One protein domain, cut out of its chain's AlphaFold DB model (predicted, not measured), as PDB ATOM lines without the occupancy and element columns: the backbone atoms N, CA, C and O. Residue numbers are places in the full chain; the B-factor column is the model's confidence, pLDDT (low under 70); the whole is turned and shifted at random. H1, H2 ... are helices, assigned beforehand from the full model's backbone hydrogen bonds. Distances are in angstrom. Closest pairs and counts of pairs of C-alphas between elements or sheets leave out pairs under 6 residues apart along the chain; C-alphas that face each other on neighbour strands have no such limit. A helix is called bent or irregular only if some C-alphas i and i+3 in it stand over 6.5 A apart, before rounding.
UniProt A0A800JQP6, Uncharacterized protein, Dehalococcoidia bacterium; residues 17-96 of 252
ATOM      1  N   ILE A  17     120.445  76.472 114.762       80.31
ATOM      2  CA  ILE A  17     120.048  75.433 115.729       80.31
ATOM      3  C   ILE A  17     121.239  74.575 116.190       80.31
ATOM      4  O   ILE A  17     121.316  74.183 117.353       80.31
ATOM      5  N   VAL A  18     122.155  74.225 115.282       74.56
ATOM      6  CA  VAL A  18     123.236  73.264 115.575       74.56
ATOM      7  C   VAL A  18     124.524  73.946 116.039       74.56
ATOM      8  O   VAL A  18     125.322  73.339 116.753       74.56
ATOM      9  N   LEU A  19     124.776  75.174 115.592       70.69
ATOM     10  CA  LEU A  19     126.063  75.861 115.717       70.69
ATOM     11  C   LEU A  19     125.965  77.157 116.526       70.69
ATOM     12  O   LEU A  19     127.005  77.632 116.998       70.69
ATOM     13  N   GLY A  20     124.749  77.679 116.722       70.44
ATOM     14  CA  GLY A  20     124.467  78.958 117.371       70.44
ATOM     15  C   GLY A  20     124.836  80.167 116.512       70.44
ATOM     16  O   GLY A  20     125.226  81.189 117.067       70.44
ATOM     17  N   ASP A  21     124.838  80.018 115.183       71.88
ATOM     18  CA  ASP A  21     125.181  81.082 114.234       71.88
ATOM     19  C   ASP A  21     124.360  80.941 112.935       71.88
ATOM     20  O   ASP A  21     124.309  79.858 112.343       71.88
ATOM     21  N   PHE A  22     123.752  82.042 112.474       70.94
ATOM     22  CA  PHE A  22     122.973  82.138 111.228       70.94
ATOM     23  C   PHE A  22     123.834  82.113 109.950       70.94
ATOM     24  O   PHE A  22     123.307  82.190 108.835       70.94
ATOM     25  N   GLY A  23     125.156  82.008 110.082       67.69
ATOM     26  CA  GLY A  23     126.082  81.903 108.961       67.69
ATOM     27  C   GLY A  23     125.848  80.689 108.049       67.69
ATOM     28  O   GLY A  23     125.371  79.625 108.445       67.69
ATOM     29  N   LEU A  24     126.269  80.819 106.787       63.69
ATOM     30  CA  LEU A  24     126.365  79.690 105.846       63.69
ATOM     31  C   LEU A  24     127.400  78.641 106.300       63.69
ATOM     32  O   LEU A  24     127.296  77.466 105.932       63.69
ATOM     33  N   SER A  25     128.365  79.066 107.116       65.75
ATOM     34  CA  SER A  25     129.413  78.270 107.754       65.75
ATOM     35  C   SER A  25     129.551  78.642 109.236       65.75
ATOM     36  O   SER A  25     128.964  79.616 109.691       65.75
ATOM     37  N   GLN A  26     130.350  77.876 109.987       70.50
ATOM     38  CA  GLN A  26     130.766  78.249 111.348       70.50
ATOM     39  C   GLN A  26     131.721  79.460 111.341       70.50
ATOM     40  O   GLN A  26     132.197  79.855 110.273       70.50
ATOM     41  N   SER A  27     132.053  79.974 112.540       76.19
ATOM     42  CA  SER A  27     133.153  80.930 112.767       76.19
ATOM     43  C   SER A  27     134.374  80.583 111.907       76.19
ATOM     44  O   SER A  27     134.818  79.433 111.891       76.19
ATOM     45  N   GLU A  28     134.924  81.580 111.211       79.38
ATOM     46  CA  GLU A  28     136.082  81.441 110.311       79.38
ATOM     47  C   GLU A  28     137.259  80.712 110.963       79.38
ATOM     48  O   GLU A  28     137.856  79.849 110.328       79.38
ATOM     49  N   ALA A  29     137.538  80.974 112.245       83.38
ATOM     50  CA  ALA A  29     138.625  80.314 112.964       83.38
ATOM     51  C   ALA A  29     138.380  78.809 113.129       83.38
ATOM     52  O   ALA A  29     139.295  78.001 112.973       83.38
ATOM     53  N   ILE A  30     137.132  78.418 113.402       82.69
ATOM     54  CA  ILE A  30     136.756  77.004 113.488       82.69
ATOM     55  C   ILE A  30     136.827  76.362 112.106       82.69
ATOM     56  O   ILE A  30     137.340  75.253 111.970       82.69
ATOM     57  N   MET A  31     136.352  77.071 111.079       83.56
ATOM     58  CA  MET A  31     136.416  76.579 109.712       83.56
ATOM     59  C   MET A  31     137.868  76.357 109.282       83.56
ATOM     60  O   MET A  31     138.175  75.266 108.823       83.56
ATOM     61  N   MET A  32     138.774  77.315 109.504       86.56
ATOM     62  CA  MET A  32     140.194  77.177 109.153       86.56
ATOM     63  C   MET A  32     140.907  76.088 109.950       86.56
ATOM     64  O   MET A  32     141.668  75.313 109.371       86.56
ATOM     65  N   ARG A  33     140.617  75.953 111.249       88.25
ATOM     66  CA  ARG A  33     141.108  74.825 112.050       88.25
ATOM     67  C   ARG A  33     140.698  73.492 111.432       88.25
ATOM     68  O   ARG A  33     141.514  72.582 111.306       88.25
ATOM     69  N   ASP A  34     139.428  73.368 111.056       85.44
ATOM     70  CA  ASP A  34     138.913  72.150 110.449       85.44
ATOM     71  C   ASP A  34     139.539  71.931 109.056       85.44
ATOM     72  O   ASP A  34     139.945  70.811 108.761       85.44
ATOM     73  N   GLN A  35     139.727  72.974 108.235       87.31
ATOM     74  CA  GLN A  35     140.462  72.875 106.961       87.31
ATOM     75  C   GLN A  35     141.866  72.284 107.169       87.31
ATOM     76  O   GLN A  35     142.224  71.296 106.524       87.31
ATOM     77  N   TYR A  36     142.627  72.827 108.124       88.44
ATOM     78  CA  TYR A  36     143.967  72.342 108.451       88.44
ATOM     79  C   TYR A  36     143.945  70.893 108.963       88.44
ATOM     80  O   TYR A  36     144.702  70.046 108.492       88.44
ATOM     81  N   LYS A  37     142.998  70.552 109.850       86.44
ATOM     82  CA  LYS A  37     142.810  69.185 110.364       86.44
ATOM     83  C   LYS A  37     142.598  68.152 109.257       86.44
ATOM     84  O   LYS A  37     143.074  67.022 109.364       86.44
ATOM     85  N   PHE A  38     141.809  68.496 108.242       81.69
ATOM     86  CA  PHE A  38     141.557  67.605 107.113       81.69
ATOM     87  C   PHE A  38     142.784  67.492 106.210       81.69
ATOM     88  O   PHE A  38     143.090  66.394 105.749       81.69
ATOM     89  N   LEU A  39     143.519  68.587 106.024       84.88
ATOM     90  CA  LEU A  39     144.739  68.602 105.230       84.88
ATOM     91  C   LEU A  39     145.866  67.756 105.854       84.88
ATOM     92  O   LEU A  39     146.570  67.063 105.124       84.88
ATOM     93  N   LEU A  40     145.952  67.692 107.190       84.62
ATOM     94  CA  LEU A  40     146.897  66.831 107.928       84.62
ATOM     95  C   LEU A  40     146.782  65.328 107.615       84.62
ATOM     96  O   LEU A  40     147.663  64.548 107.964       84.62
ATOM     97  N   ARG A  41     145.711  64.881 106.951       78.81
ATOM     98  CA  ARG A  41     145.606  63.492 106.471       78.81
ATOM     99  C   ARG A  41     146.600  63.190 105.357       78.81
ATOM    100  O   ARG A  41     147.048  62.060 105.242       78.81
ATOM    101  N   PHE A  42     146.959  64.210 104.584       77.06
ATOM    102  CA  PHE A  42     147.808  64.096 103.401       77.06
ATOM    103  C   PHE A  42     149.276  64.436 103.684       77.06
ATOM    104  O   PHE A  42     150.108  64.350 102.783       77.06
ATOM    105  N   THR A  43     149.600  64.813 104.924       76.44
ATOM    106  CA  THR A  43     150.959  65.168 105.363       76.44
ATOM    107  C   THR A  43     151.714  63.981 105.975       76.44
ATOM    108  O   THR A  43     152.891  64.111 106.296       76.44
ATOM    109  N   GLY A  44     151.058  62.822 106.131       72.94
ATOM    110  CA  GLY A  44     151.632  61.622 106.754       72.94
ATOM    111  C   GLY A  44     151.576  61.610 108.287       72.94
ATOM    112  O   GLY A  44     152.080  60.676 108.900       72.94
ATOM    113  N   VAL A  45     150.951  62.614 108.915       78.62
ATOM    114  CA  VAL A  45     150.779  62.667 110.374       78.62
ATOM    115  C   VAL A  45     149.758  61.618 110.822       78.62
ATOM    116  O   VAL A  45     148.614  61.586 110.335       78.62
ATOM    117  N   ASN A  46     150.164  60.784 111.784       75.56
ATOM    118  CA  ASN A  46     149.310  59.748 112.355       75.56
ATOM    119  C   ASN A  46     148.029  60.356 112.940       75.56
ATOM    120  O   ASN A  46     148.073  61.444 113.515       75.56
ATOM    121  N   PRO A  47     146.875  59.673 112.832       71.94
ATOM    122  CA  PRO A  47     145.599  60.186 113.329       71.94
ATOM    123  C   PRO A  47     145.614  60.655 114.791       71.94
ATOM    124  O   PRO A  47     144.927  61.628 115.106       71.94
ATOM    125  N   GLU A  48     146.391  59.986 115.644       76.38
ATOM    126  CA  GLU A  48     146.532  60.269 117.079       76.38
ATOM    127  C   GLU A  48     147.274  61.601 117.316       76.38
ATOM    128  O   GLU A  48     146.798  62.469 118.056       76.38
ATOM    129  N   ASP A  49     148.337  61.835 116.546       82.50
ATOM    130  CA  ASP A  49     149.227  62.998 116.666       82.50
ATOM    131  C   ASP A  49     148.653  64.270 116.020       82.50
ATOM    132  O   ASP A  49     149.108  65.387 116.275       82.50
ATOM    133  N   ARG A  50     147.604  64.151 115.189       81.25
ATOM    134  CA  ARG A  50     146.969  65.319 114.537       81.25
ATOM    135  C   ARG A  50     146.463  66.337 115.551       81.25
ATOM    136  O   ARG A  50     146.463  67.533 115.273       81.25
ATOM    137  N   SER A  51     145.986  65.869 116.704       83.12
ATOM    138  CA  SER A  51     145.488  66.752 117.759       83.12
ATOM    139  C   SER A  51     146.606  67.606 118.358       83.12
ATOM    140  O   SER A  51     146.421  68.807 118.540       83.12
ATOM    141  N   GLU A  52     147.775  67.010 118.577       86.38
ATOM    142  CA  GLU A  52     148.966  67.676 119.088       86.38
ATOM    143  C   GLU A  52     149.561  68.631 118.052       86.38
ATOM    144  O   GLU A  52     149.789  69.798 118.362       86.38
ATOM    145  N   SER A  53     149.675  68.203 116.791       85.69
ATOM    146  CA  SER A  53     150.142  69.057 115.689       85.69
ATOM    147  C   SER A  53     149.301  70.333 115.539       85.69
ATOM    148  O   SER A  53     149.839  71.430 115.387       85.69
ATOM    149  N   MET A  54     147.971  70.231 115.658       88.19
ATOM    150  CA  MET A  54     147.092  71.406 115.636       88.19
ATOM    151  C   MET A  54     147.290  72.337 116.839       88.19
ATOM    152  O   MET A  54     147.113  73.549 116.694       88.19
ATOM    153  N   ARG A  55     147.604  71.791 118.023       87.44
ATOM    154  CA  ARG A  55     147.879  72.590 119.228       87.44
ATOM    155  C   ARG A  55     149.210  73.314 119.096       87.44
ATOM    156  O   ARG A  55     149.239  74.517 119.321       87.44
ATOM    157  N   ALA A  56     150.252  72.617 118.649       89.56
ATOM    158  CA  ALA A  56     151.581  73.180 118.444       89.56
ATOM    159  C   ALA A  56     151.567  74.351 117.447       89.56
ATOM    160  O   ALA A  56     152.176  75.382 117.704       89.56
ATOM    161  N   VAL A  57     150.815  74.230 116.347       89.69
ATOM    162  CA  VAL A  57     150.639  75.320 115.369       89.69
ATOM    163  C   VAL A  57     149.953  76.536 115.986       89.69
ATOM    164  O   VAL A  57     150.420  77.660 115.820       89.69
ATOM    165  N   ALA A  58     148.847  76.320 116.701       88.75
ATOM    166  CA  ALA A  58     148.116  77.403 117.349       88.75
ATOM    167  C   ALA A  58     148.978  78.116 118.399       88.75
ATOM    168  O   ALA A  58     149.049  79.338 118.409       88.75
ATOM    169  N   GLU A  59     149.647  77.355 119.265       90.38
ATOM    170  CA  GLU A  59     150.504  77.895 120.322       90.38
ATOM    171  C   GLU A  59     151.726  78.608 119.752       90.38
ATOM    172  O   GLU A  59     152.005  79.730 120.160       90.38
ATOM    173  N   GLY A  60     152.408  78.013 118.772       90.00
ATOM    174  CA  GLY A  60     153.565  78.627 118.123       90.00
ATOM    175  C   GLY A  60     153.226  79.981 117.501       90.00
ATOM    176  O   GLY A  60     153.957  80.946 117.709       90.00
ATOM    177  N   TYR A  61     152.081  80.072 116.816       90.38
ATOM    178  CA  TYR A  61     151.625  81.322 116.210       90.38
ATOM    179  C   TYR A  61     151.187  82.365 117.250       90.38
ATOM    180  O   TYR A  61     151.478  83.552 117.115       90.38
ATOM    181  N   LEU A  62     150.496  81.939 118.314       89.38
ATOM    182  CA  LEU A  62     150.101  82.839 119.403       89.38
ATOM    183  C   LEU A  62     151.329  83.388 120.137       89.38
ATOM    184  O   LEU A  62     151.377  84.580 120.417       89.38
ATOM    185  N   VAL A  63     152.349  82.563 120.388       90.50
ATOM    186  CA  VAL A  63     153.606  83.006 121.007       90.50
ATOM    187  C   VAL A  63     154.361  83.979 120.099       90.50
ATOM    188  O   VAL A  63     154.860  84.988 120.592       90.50
ATOM    189  N   SER A  64     154.429  83.724 118.785       90.44
ATOM    190  CA  SER A  64     155.155  84.602 117.855       90.44
ATOM    191  C   SER A  64     154.504  85.973 117.678       90.44
ATOM    192  O   SER A  64     155.206  86.968 117.539       90.44
ATOM    193  N   GLU A  65     153.172  86.035 117.704       87.88
ATOM    194  CA  GLU A  65     152.404  87.277 117.529       87.88
ATOM    195  C   GLU A  65     152.052  87.962 118.866       87.88
ATOM    196  O   GLU A  65     151.360  88.980 118.877       87.88
ATOM    197  N   GLY A  66     152.498  87.417 120.006       84.44
ATOM    198  CA  GLY A  66     152.175  87.948 121.338       84.44
ATOM    199  C   GLY A  66     150.687  87.850 121.705       84.44
ATOM    200  O   GLY A  66     150.178  88.672 122.465       84.44
ATOM    201  N   GLY A  67     149.979  86.873 121.138       82.69
ATOM    202  CA  GLY A  67     148.561  86.618 121.364       82.69
ATOM    203  C   GLY A  67     148.264  85.851 122.655       82.69
ATOM    204  O   GLY A  67     149.122  85.199 123.248       82.69
ATOM    205  N   ASP A  68     147.001  85.894 123.079       87.56
ATOM    206  CA  ASP A  68     146.520  85.161 124.251       87.56
ATOM    207  C   ASP A  68     146.429  83.650 123.968       87.56
ATOM    208  O   ASP A  68     145.683  83.207 123.093       87.56
ATOM    209  N   LEU A  69     147.142  82.838 124.756       86.50
ATOM    210  CA  LEU A  69     147.122  81.372 124.670       86.50
ATOM    211  C   LEU A  69     145.725  80.771 124.907       86.50
ATOM    212  O   LEU A  69     145.428  79.683 124.403       86.50
ATOM    213  N   THR A  70     144.835  81.473 125.618       87.12
ATOM    214  CA  THR A  70     143.453  81.017 125.832       87.12
ATOM    215  C   THR A  70     142.599  81.086 124.559       87.12
ATOM    216  O   THR A  70     141.581  80.391 124.457       87.12
ATOM    217  N   CYS A  71     143.041  81.820 123.526       85.88
ATOM    218  CA  CYS A  71     142.336  81.918 122.246       85.88
ATOM    219  C   CYS A  71     142.167  80.582 121.518       85.88
ATOM    220  O   CYS A  71     141.243  80.428 120.715       85.88
ATOM    221  N   ARG A  72     142.994  79.585 121.848       81.94
ATOM    222  CA  ARG A  72     142.873  78.212 121.343       81.94
ATOM    223  C   ARG A  72     141.502  77.593 121.635       81.94
ATOM    224  O   ARG A  72     140.981  76.829 120.822       81.94
ATOM    225  N   GLU A  73     140.925  77.907 122.791       83.69
ATOM    226  CA  GLU A  73     139.646  77.352 123.256       83.69
ATOM    227  C   GLU A  73     138.474  78.301 122.958       83.69
ATOM    228  O   GLU A  73     137.332  77.864 122.814       83.69
ATOM    229  N   ARG A  74     138.770  79.587 122.740       84.31
ATOM    230  CA  ARG A  74     137.811  80.674 122.496       84.31
ATOM    231  C   ARG A  74     137.674  81.036 121.010       84.31
ATOM    232  O   ARG A  74     137.605  82.198 120.632       84.31
ATOM    233  N   LEU A  75     137.588  80.033 120.133       81.00
ATOM    234  CA  LEU A  75     137.553  80.206 118.663       81.00
ATOM    235  C   LEU A  75     136.329  80.977 118.119       81.00
ATOM    236  O   LEU A  75     136.289  81.335 116.938       81.00
ATOM    237  N   LYS A  76     135.289  81.166 118.937       80.00
ATOM    238  CA  LYS A  76     134.090  81.938 118.574       80.00
ATOM    239  C   LYS A  76     134.197  83.411 118.962       80.00
ATOM    240  O   LYS A  76     133.431  84.217 118.445       80.00
ATOM    241  N   ASP A  77     135.130  83.748 119.841       84.31
ATOM    242  CA  ASP A  77     135.237  85.083 120.405       84.31
ATOM    243  C   ASP A  77     135.827  86.030 119.367       84.31
ATOM    244  O   ASP A  77     136.752  85.672 118.633       84.31
ATOM    245  N   VAL A  78     135.286  87.245 119.305       81.19
ATOM    246  CA  VAL A  78     135.643  88.243 118.286       81.19
ATOM    247  C   VAL A  78     137.147  88.537 118.309       81.19
ATOM    248  O   VAL A  78     137.774  88.585 117.250       81.19
ATOM    249  N   ASP A  79     137.729  88.616 119.506       84.50
ATOM    250  CA  ASP A  79     139.145  88.933 119.718       84.50
ATOM    251  C   ASP A  79     140.081  87.793 119.278       84.50
ATOM    252  O   ASP A  79     141.174  88.026 118.764       84.50
ATOM    253  N   CYS A  80     139.635  86.543 119.415       85.62
ATOM    254  CA  CYS A  80     140.436  85.355 119.119       85.62
ATOM    255  C   CYS A  80     140.228  84.828 117.693       85.62
ATOM    256  O   CYS A  80     141.111  84.187 117.119       85.62
ATOM    257  N   LYS A  81     139.075  85.110 117.076       86.12
ATOM    258  CA  LYS A  81     138.727  84.618 115.737       86.12
ATOM    259  C   LYS A  81     139.741  85.059 114.677       86.12
ATOM    260  O   LYS A  81     140.127  84.254 113.830       86.12
ATOM    261  N   GLY A  82     140.181  86.317 114.714       87.06
ATOM    262  CA  GLY A  82     141.101  86.866 113.715       87.06
ATOM    263  C   GLY A  82     142.487  86.218 113.766       87.06
ATOM    264  O   GLY A  82     142.979  85.728 112.747       87.06
ATOM    265  N   ILE A  83     143.093  86.170 114.955       89.12
ATOM    266  CA  ILE A  83     144.443  85.621 115.142       89.12
ATOM    267  C   ILE A  83     144.486  84.112 114.871       89.12
ATOM    268  O   ILE A  83     145.381  83.636 114.179       89.12
ATOM    269  N   MET A  84     143.457  83.370 115.292       90.31
ATOM    270  CA  MET A  84     143.377  81.925 115.060       90.31
ATOM    271  C   MET A  84     143.127  81.580 113.587       90.31
ATOM    272  O   MET A  84     143.695  80.617 113.076       90.31
ATOM    273  N   THR A  85     142.319  82.374 112.876       89.44
ATOM    274  CA  THR A  85     142.153  82.238 111.417       89.44
ATOM    275  C   THR A  85     143.498  82.382 110.707       89.44
ATOM    276  O   THR A  85     143.817  81.561 109.848       89.44
ATOM    277  N   LYS A  86     144.305  83.382 111.087       90.25
ATOM    278  CA  LYS A  86     145.639  83.590 110.510       90.25
ATOM    279  C   LYS A  86     146.600  82.452 110.844       90.25
ATOM    280  O   LYS A  86     147.264  81.985 109.928       90.25
ATOM    281  N   ALA A  87     146.606  81.966 112.088       92.44
ATOM    282  CA  ALA A  87     147.455  80.855 112.523       92.44
ATOM    283  C   ALA A  87     147.262  79.592 111.672       92.44
ATOM    284  O   ALA A  87     148.218  78.977 111.205       92.44
ATOM    285  N   TYR A  88     146.006  79.200 111.443       91.50
ATOM    286  CA  TYR A  88     145.717  78.028 110.617       91.50
ATOM    287  C   TYR A  88     145.905  78.305 109.127       91.50
ATOM    288  O   TYR A  88     146.326  77.411 108.400       91.50
ATOM    289  N   LEU A  89     145.623  79.525 108.659       91.19
ATOM    290  CA  LEU A  89     145.866  79.890 107.266       91.19
ATOM    291  C   LEU A  89     147.361  79.864 106.931       91.19
ATOM    292  O   LEU A  89     147.721  79.296 105.905       91.19
ATOM    293  N   SER A  90     148.227  80.420 107.784       91.19
ATOM    294  CA  SER A  90     149.679  80.365 107.583       91.19
ATOM    295  C   SER A  90     150.167  78.921 107.581       91.19
ATOM    296  O   SER A  90     150.834  78.515 106.639       91.19
ATOM    297  N   ALA A  91     149.713  78.102 108.533       90.69
ATOM    298  CA  ALA A  91     150.078  76.688 108.580       90.69
ATOM    299  C   ALA A  91     149.624  75.890 107.345       90.69
ATOM    300  O   ALA A  91     150.299  74.951 106.937       90.69
ATOM    301  N   ILE A  92     148.489  76.248 106.731       90.19
ATOM    302  CA  ILE A  92     148.060  75.658 105.454       90.19
ATOM    303  C   ILE A  92     148.978  76.107 104.313       90.19
ATOM    304  O   ILE A  92     149.332  75.285 103.472       90.19
ATOM    305  N   LEU A  93     149.340  77.391 104.263       90.62
ATOM    306  CA  LEU A  93     150.181  77.958 103.204       90.62
ATOM    307  C   LEU A  93     151.644  77.499 103.289       90.62
ATOM    308  O   LEU A  93     152.310  77.450 102.257       90.62
ATOM    309  N   ASP A  94     152.111  77.114 104.477       92.06
ATOM    310  CA  ASP A  94     153.455  76.572 104.705       92.06
ATOM    311  C   ASP A  94     153.609  75.115 104.228       92.06
ATOM    312  O   ASP A  94     154.726  74.603 104.115       92.06
ATOM    313  N   LEU A  95     152.504  74.422 103.928       89.00
ATOM    314  CA  LEU A  95     152.557  73.053 103.423       89.00
ATOM    315  C   LEU A  95     152.997  72.996 101.950       89.00
ATOM    316  O   LEU A  95     152.674  73.881 101.156       89.00
ATOM    317  N   PRO A  96     153.670  71.906 101.526       89.62
ATOM    318  CA  PRO A  96     154.034  71.708 100.130       89.62
ATOM    319  C   PRO A  96     152.813  71.805  99.195       89.62
ATOM    320  O   PRO A  96     151.805  71.128  99.439       89.62
TER     321      PRO A  96
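What this domain is: This is residues 17 to 96 of the 252 residues of an uncharacterized protein of Dehalococcoidia bacterium (UniProt A0A800JQP6). Two helices, H1 and H4, run side by side the same way, and H2 packs across this pair, with residues 50 to 54 on H1 and residues 57 to 62 on H4. The short H3 packs on H2 and H4, away from H1, and residues 17 to 27 lead in to H1. The printed part has 80 residues with four named helices, H1 to H4 in chain order, and no named strand: all helix. It is compact, with a radius of gyration of the C-alphas of 12.7 A and spans of 35 by 30 by 21 A.

Where its parts are: Find C-alpha 28 at (136.082, 81.441, 110.311); from there H1, residues 28 to 39, runs 16.3 A. H2, residues 50 to 64, begins at (146.969, 65.319, 114.537) and runs 21.2 A. H3 is residues 69 to 72, neither bent nor irregular, but only just: C-alphas 69 and 72 are 6.3 A apart. H4, residues 78 to 93, runs 23.3 A to C-alpha 93 at (150.181, 77.958, 103.204); it is only just irregular, with C-alphas 79 and 82 6.6 A apart.

How they stand to each other: H1 touches H4 at a shallow tilt of 25 degrees, the same way; their closest C-alphas, Ala 29 and Thr 85, are 4.3 A apart. H2 touches H1 at a steep tilt of 49 degrees, opposite ways, closest at C-alphas 50 and 37, 7.0 A. H2 touches H4 at 67 degrees, only just steep, opposite ways, closest at C-alphas 61 and 87, 5.6 A. H3 touches H2, closest at C-alphas 69 and 62, 6.2 A, and residues 80 to 84 of H4, closest at C-alphas 71 and 80, 5.0 A. H1 and H3 are apart. In H1 and H2 every O i to N i+4 pair is within hydrogen-bond range, in H4 10 of 12; H3 is too short for one.

The domain as a whole: The C-alphas of Ile 17 and Pro 96, the two farthest apart, are 37.6 A apart. The printed part has no cut, and no link is long. Look for pLDDT under 70 at residues 23 to 25.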